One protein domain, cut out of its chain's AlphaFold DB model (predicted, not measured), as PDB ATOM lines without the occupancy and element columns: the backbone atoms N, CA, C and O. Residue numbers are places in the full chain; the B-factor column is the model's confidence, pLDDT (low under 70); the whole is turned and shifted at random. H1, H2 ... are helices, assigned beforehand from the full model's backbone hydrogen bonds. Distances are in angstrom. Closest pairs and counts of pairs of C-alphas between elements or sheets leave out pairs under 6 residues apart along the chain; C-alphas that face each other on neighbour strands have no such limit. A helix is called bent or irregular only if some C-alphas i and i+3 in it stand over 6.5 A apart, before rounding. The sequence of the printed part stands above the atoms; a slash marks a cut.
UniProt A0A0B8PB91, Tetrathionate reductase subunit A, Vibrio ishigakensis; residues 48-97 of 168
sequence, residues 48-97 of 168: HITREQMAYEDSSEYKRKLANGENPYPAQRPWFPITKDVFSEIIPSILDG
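AT A GLANCE: This is residues 48 to 97 of the 168 residues of the protein "Tetrathionate reductase subunit A" of Vibrio ishigakensis (UniProt A0A0B8PB91). The printed part has little regular structure: two short helices, H1 and H2, lie toward opposite ends of a frame of loops. Residues 48 to 59 lead to H1, and residues 68 to 86 fold back from H1 and run on to H2, their C-alphas 5 to 19 A from the mean of all C-alphas. The 50 printed residues have two named helices, H1 then H2, and no named strand; the class is all helix, though the helices hold only 18 residues. The whole is only just compact, close to loose, with a radius of gyration of the C-alphas of 11.5 A and spans of 34 by 23 by 14 A.

IN THESE COORDINATES: H1 is residues 60 to 67, 10.4 A long, beginning at C-alpha 60 (94.191, 11.075, -79.919). H2 is residues 87 to 96, 15.3 A long, ending at C-alpha 96 (90.047, -4.101, -88.545). H2 is irregular: C-alphas 88 and 91 are 7.1 A apart.

HOW THE PARTS SIT: H1 and H2 are apart. Each O i to N i+4 pair in H1 is within hydrogen-bond range, and 4 of 6 in H2.

THE WHOLE: The farthest C-alphas, of Gly 69 and Phe 87, are 33.9 A apart. The link from H1 to H2, 19 residues, is long. The printed part has no cut. Its mean pLDDT is 91.4, and no printed residue is under 70.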
ATOM      1  N   HIS A  48      95.873   0.341 -75.649       91.19
ATOM      2  CA  HIS A  48      95.685  -1.086 -75.881       91.19
ATOM      3  C   HIS A  48      94.911  -1.293 -77.186       91.19
ATOM      4  O   HIS A  48      93.962  -0.558 -77.471       91.19
ATOM      5  N   ILE A  49      95.261  -2.326 -77.957       91.81
ATOM      6  CA  ILE A  49      94.539  -2.664 -79.193       91.81
ATOM      7  C   ILE A  49      93.046  -2.952 -78.928       91.81
ATOM      8  O   ILE A  49      92.169  -2.608 -79.719       91.81
ATOM      9  N   THR A  50      92.733  -3.478 -77.743       93.12
ATOM     10  CA  THR A  50      91.372  -3.727 -77.247       93.12
ATOM     11  C   THR A  50      90.650  -2.475 -76.738       93.12
ATOM     12  O   THR A  50      89.478  -2.565 -76.384       93.12
ATOM     13  N   ARG A  51      91.300  -1.299 -76.737       94.12
ATOM     14  CA  ARG A  51      90.750  -0.010 -76.256       94.12
ATOM     15  C   ARG A  51      90.235  -0.074 -74.816       94.12
ATOM     16  O   ARG A  51      89.201   0.500 -74.473       94.12
ATOM     17  N   GLU A  52      90.950  -0.812 -73.983       92.75
ATOM     18  CA  GLU A  52      90.665  -0.958 -72.561       92.75
ATOM     19  C   GLU A  52      91.475   0.030 -71.707       92.75
ATOM     20  O   GLU A  52      92.443   0.623 -72.187       92.75
ATOM     21  N   GLN A  53      91.069   0.226 -70.450       90.06
ATOM     22  CA  GLN A  53      91.721   1.109 -69.462       90.06
ATOM     23  C   GLN A  53      91.830   2.604 -69.830       90.06
ATOM     24  O   GLN A  53      92.458   3.373 -69.102       90.06
ATOM     25  N   MET A  54      91.215   3.045 -70.929       89.44
ATOM     26  CA  MET A  54      91.209   4.446 -71.356       89.44
ATOM     27  C   MET A  54      89.831   4.838 -71.890       89.44
ATOM     28  O   MET A  54      89.171   4.049 -72.567       89.44
ATOM     29  N   ALA A  55      89.390   6.058 -71.582       91.50
ATOM     30  CA  ALA A  55      88.169   6.631 -72.138       91.50
ATOM     31  C   ALA A  55      88.404   7.120 -73.578       91.50
ATOM     32  O   ALA A  55      89.495   7.581 -73.921       91.50
ATOM     33  N   TYR A  56      87.385   7.029 -74.435       92.44
ATOM     34  CA  TYR A  56      87.502   7.430 -75.843       92.44
ATOM     35  C   TYR A  56      87.826   8.922 -75.982       92.44
ATOM     36  O   TYR A  56      88.607   9.320 -76.843       92.44
ATOM     37  N   GLU A  57      87.280   9.738 -75.092       91.12
ATOM     38  CA  GLU A  57      87.436  11.188 -75.022       91.12
ATOM     39  C   GLU A  57      88.898  11.603 -74.779       91.12
ATOM     40  O   GLU A  57      89.350  12.654 -75.243       91.12
ATOM     41  N   ASP A  58      89.669  10.742 -74.113       90.62
ATOM     42  CA  ASP A  58      91.088  10.968 -73.844       90.62
ATOM     43  C   ASP A  58      91.989  10.577 -75.025       90.62
ATOM     44  O   ASP A  58      93.161  10.981 -75.072       90.62
ATOM     45  N   SER A  59      91.445   9.850 -76.004       91.31
ATOM     46  CA  SER A  59      92.180   9.356 -77.165       91.31
ATOM     47  C   SER A  59      92.650  10.475 -78.101       91.31
ATOM     48  O   SER A  59      92.078  11.567 -78.190       91.31
ATOM     49  N   SER A  60      93.709  10.186 -78.858       89.81
ATOM     50  CA  SER A  60      94.191  11.075 -79.919       89.81
ATOM     51  C   SER A  60      93.190  11.195 -81.073       89.81
ATOM     52  O   SER A  60      93.100  12.254 -81.692       89.81
ATOM     53  N   GLU A  61      92.409  10.145 -81.339       90.25
ATOM     54  CA  GLU A  61      91.354  10.147 -82.351       90.25
ATOM     55  C   GLU A  61      90.265  11.172 -82.023       90.25
ATOM     56  O   GLU A  61      89.945  12.008 -82.869       90.25
ATOM     57  N   TYR A  62      89.744  11.148 -80.792       91.38
ATOM     58  CA  TYR A  62      88.706  12.074 -80.344       91.38
ATOM     59  C   TYR A  62      89.174  13.528 -80.442       91.38
ATOM     60  O   TYR A  62      88.506  14.370 -81.046       91.38
ATOM     61  N   LYS A  63      90.375  13.811 -79.920       92.62
ATOM     62  CA  LYS A  63      90.979  15.151 -79.952       92.62
ATOM     63  C   LYS A  63      91.196  15.648 -81.383       92.62
ATOM     64  O   LYS A  63      90.954  16.820 -81.657       92.62
ATOM     65  N   ARG A  64      91.601  14.763 -82.303       92.62
ATOM     66  CA  ARG A  64      91.775  15.089 -83.727       92.62
ATOM     67  C   ARG A  64      90.444  15.409 -84.408       92.62
ATOM     68  O   ARG A  64      90.370  16.415 -85.104       92.62
ATOM     69  N   LYS A  65      89.401  14.601 -84.189       92.50
ATOM     70  CA  LYS A  65      88.059  14.854 -84.747       92.50
ATOM     71  C   LYS A  65      87.502  16.192 -84.260       92.50
ATOM     72  O   LYS A  65      87.058  16.998 -85.072       92.50
ATOM     73  N   LEU A  66      87.629  16.470 -82.961       92.56
ATOM     74  CA  LEU A  66      87.191  17.735 -82.374       92.56
ATOM     75  C   LEU A  66      87.961  18.938 -82.943       92.56
ATOM     76  O   LEU A  66      87.349  19.948 -83.281       92.56
ATOM     77  N   ALA A  67      89.285  18.824 -83.095       92.69
ATOM     78  CA  ALA A  67      90.116  19.877 -83.682       92.69
ATOM     79  C   ALA A  67      89.783  20.149 -85.162       92.69
ATOM     80  O   ALA A  67      89.866  21.292 -85.605       92.69
ATOM     81  N   ASN A  68      89.364  19.122 -85.903       92.69
ATOM     82  CA  ASN A  68      88.923  19.238 -87.295       92.69
ATOM     83  C   ASN A  68      87.473  19.741 -87.440       92.69
ATOM     84  O   ASN A  68      87.006  19.930 -88.561       92.69
ATOM     85  N   GLY A  69      86.748  19.949 -86.333       90.69
ATOM     86  CA  GLY A  69      85.329  20.315 -86.353       90.69
ATOM     87  C   GLY A  69      84.398  19.180 -86.798       90.69
ATOM     88  O   GLY A  69      83.244  19.431 -87.144       90.69
ATOM     89  N   GLU A  70      84.882  17.938 -86.804       91.62
ATOM     90  CA  GLU A  70      84.090  16.747 -87.110       91.62
ATOM     91  C   GLU A  70      83.308  16.288 -85.873       91.62
ATOM     92  O   GLU A  70      83.728  16.518 -84.737       91.62
ATOM     93  N   ASN A  71      82.182  15.595 -86.078       89.19
ATOM     94  CA  ASN A  71      81.469  14.966 -84.967       89.19
ATOM     95  C   ASN A  71      82.330  13.822 -84.391       89.19
ATOM     96  O   ASN A  71      82.575  12.841 -85.100       89.19
ATOM     97  N   PRO A  72      82.789  13.906 -83.126       89.19
ATOM     98  CA  PRO A  72      83.665  12.891 -82.561       89.19
ATOM     99  C   PRO A  72      82.959  11.551 -82.307       89.19
ATOM    100  O   PRO A  72      83.646  10.537 -82.186       89.19
ATOM    101  N   TYR A  73      81.621  11.518 -82.264       91.06
ATOM    102  CA  TYR A  73      80.835  10.297 -82.071       91.06
ATOM    103  C   TYR A  73      80.062   9.875 -83.331       91.06
ATOM    104  O   TYR A  73      79.617  10.733 -84.096       91.06
ATOM    105  N   PRO A  74      79.802   8.564 -83.501       90.62
ATOM    106  CA  PRO A  74      80.243   7.447 -82.652       90.62
ATOM    107  C   PRO A  74      81.722   7.066 -82.864       90.62
ATOM    108  O   PRO A  74      82.317   7.370 -83.899       90.62
ATOM    109  N   ALA A  75      82.317   6.388 -81.876       90.06
ATOM    110  CA  ALA A  75      83.610   5.722 -82.048       90.06
ATOM    111  C   ALA A  75      83.480   4.549 -83.037       90.06
ATOM    112  O   ALA A  75      82.404   3.960 -83.158       90.06
ATOM    113  N   GLN A  76      84.568   4.194 -83.729       89.75
ATOM    114  CA  GLN A  76      84.540   3.135 -84.749       89.75
ATOM    115  C   GLN A  76      84.258   1.745 -84.157       89.75
ATOM    116  O   GLN A  76      83.532   0.953 -84.754       89.75
ATOM    117  N   ARG A  77      84.808   1.456 -82.973       91.31
ATOM    118  CA  ARG A  77      84.517   0.252 -82.184       91.31
ATOM    119  C   ARG A  77      84.228   0.637 -80.728       91.31
ATOM    120  O   ARG A  77      84.586   1.744 -80.327       91.31
ATOM    121  N   PRO A  78      83.607  -0.246 -79.923       91.44
ATOM    122  CA  PRO A  78      83.391   0.000 -78.499       91.44
ATOM    123  C   PRO A  78      84.700   0.258 -77.743       91.44
ATOM    124  O   PRO A  78      85.744  -0.293 -78.092       91.44
ATOM    125  N   TRP A  79      84.627   1.080 -76.699       93.44
ATOM    126  CA  TRP A  79      85.734   1.364 -75.785       93.44
ATOM    127  C   TRP A  79      85.399   0.828 -74.393       93.44
ATOM    128  O   TRP A  79      84.241   0.881 -73.971       93.44
ATOM    129  N   PHE A  80      86.404   0.320 -73.678       93.38
ATOM    130  CA  PHE A  80      86.234  -0.369 -72.396       93.38
ATOM    131  C   PHE A  80      87.033   0.318 -71.275       93.38
ATOM    132  O   PHE A  80      87.998  -0.250 -70.762       93.38
ATOM    133  N   PRO A  81      86.643   1.532 -70.844       91.38
ATOM    134  CA  PRO A  81      87.453   2.352 -69.936       91.38
ATOM    135  C   PRO A  81      87.692   1.724 -68.555       91.38
ATOM    136  O   PRO A  81      88.680   2.040 -67.901       91.38
ATOM    137  N   ILE A  82      86.796   0.843 -68.106       91.50
ATOM    138  CA  ILE A  82      86.838   0.214 -66.773       91.50
ATOM    139  C   ILE A  82      87.304  -1.246 -66.793       91.50
ATOM    140  O   ILE A  82      87.513  -1.836 -65.734       91.50
ATOM    141  N   THR A  83      87.433  -1.842 -67.978       90.00
ATOM    142  CA  THR A  83      87.784  -3.257 -68.140       90.00
ATOM    143  C   THR A  83      89.268  -3.385 -68.469       90.00
ATOM    144  O   THR A  83      89.925  -2.413 -68.840       90.00
ATOM    145  N   LYS A  84      89.798  -4.594 -68.310       88.62
ATOM    146  CA  LYS A  84      91.125  -5.014 -68.754       88.62
ATOM    147  C   LYS A  84      91.044  -6.429 -69.327       88.62
ATOM    148  O   LYS A  84      90.089  -7.141 -69.009       88.62
ATOM    149  N   ASP A  85      92.045  -6.825 -70.097       87.38
ATOM    150  CA  ASP A  85      92.204  -8.159 -70.667       87.38
ATOM    151  C   ASP A  85      90.974  -8.605 -71.491       87.38
ATOM    152  O   ASP A  85      90.484  -9.731 -71.364       87.38
ATOM    153  N   VAL A  86      90.436  -7.712 -72.338       90.62
ATOM    154  CA  VAL A  86      89.260  -7.984 -73.191       90.62
ATOM    155  C   VAL A  86      89.649  -8.893 -74.361       90.62
ATOM    156  O   VAL A  86      89.778  -8.474 -75.512       90.62
ATOM    157  N   PHE A  87      89.829 -10.176 -74.053       89.06
ATOM    158  CA  PHE A  87      90.366 -11.184 -74.966       89.06
ATOM    159  C   PHE A  87      89.588 -11.289 -76.283       89.06
ATOM    160  O   PHE A  87      90.180 -11.372 -77.358       89.06
ATOM    161  N   SER A  88      88.256 -11.189 -76.217       89.75
ATOM    162  CA  SER A  88      87.385 -11.322 -77.388       89.75
ATOM    163  C   SER A  88      87.576 -10.241 -78.446       89.75
ATOM    164  O   SER A  88      87.198 -10.428 -79.598       89.75
ATOM    165  N   GLU A  89      88.147  -9.101 -78.065       91.81
ATOM    166  CA  GLU A  89      88.356  -7.984 -78.973       91.81
ATOM    167  C   GLU A  89      89.718  -8.025 -79.669       91.81
ATOM    168  O   GLU A  89      89.889  -7.293 -80.637       91.81
ATOM    169  N   ILE A  90      90.669  -8.870 -79.251       91.88
ATOM    170  CA  ILE A  90      92.038  -8.867 -79.797       91.88
ATOM    171  C   ILE A  90      92.032  -9.145 -81.306       91.88
ATOM    172  O   ILE A  90      92.430  -8.282 -82.086       91.88
ATOM    173  N   ILE A  91      91.528 -10.312 -81.727       92.38
ATOM    174  CA  ILE A  91      91.523 -10.716 -83.144       92.38
ATOM    175  C   ILE A  91      90.713  -9.737 -84.012       92.38
ATOM    176  O   ILE A  91      91.258  -9.246 -84.999       92.38
ATOM    177  N   PRO A  92      89.458  -9.377 -83.669       92.00
ATOM    178  CA  PRO A  92      88.700  -8.409 -84.461       92.00
ATOM    179  C   PRO A  92      89.384  -7.041 -84.587       92.00
ATOM    180  O   PRO A  92      89.322  -6.431 -85.647       92.00
ATOM    181  N   SER A  93      90.054  -6.564 -83.532       92.88
ATOM    182  CA  SER A  93      90.763  -5.272 -83.568       92.88
ATOM    183  C   SER A  93      91.961  -5.294 -84.502       92.88
ATOM    184  O   SER A  93      92.196  -4.324 -85.219       92.88
ATOM    185  N   ILE A  94      92.707  -6.402 -84.495       92.94
ATOM    186  CA  ILE A  94      93.851  -6.614 -85.383       92.94
ATOM    187  C   ILE A  94      93.384  -6.615 -86.837       92.94
ATOM    188  O   ILE A  94      93.925  -5.866 -87.645       92.94
ATOM    189  N   LEU A  95      92.341  -7.393 -87.143       91.81
ATOM    190  CA  LEU A  95      91.806  -7.522 -88.501       91.81
ATOM    191  C   LEU A  95      91.177  -6.227 -89.031       91.81
ATOM    192  O   LEU A  95      91.264  -5.947 -90.222       91.81
ATOM    193  N   ASP A  96      90.561  -5.422 -88.164       92.56
ATOM    194  CA  ASP A  96      90.047  -4.101 -88.545       92.56
ATOM    195  C   ASP A  96      91.150  -3.027 -88.587       92.56
ATOM    196  O   ASP A  96      90.930  -1.928 -89.102       92.56
ATOM    197  N   GLY A  97      92.327  -3.307 -88.019       92.62
ATOM    198  CA  GLY A  97      93.416  -2.344 -87.871       92.62
ATOM    199  C   GLY A  97      93.059  -1.139 -86.994       92.62
ATOM    200  O   GLY A  97      93.590  -0.049 -87.215       92.62
TER     201      GLY A  97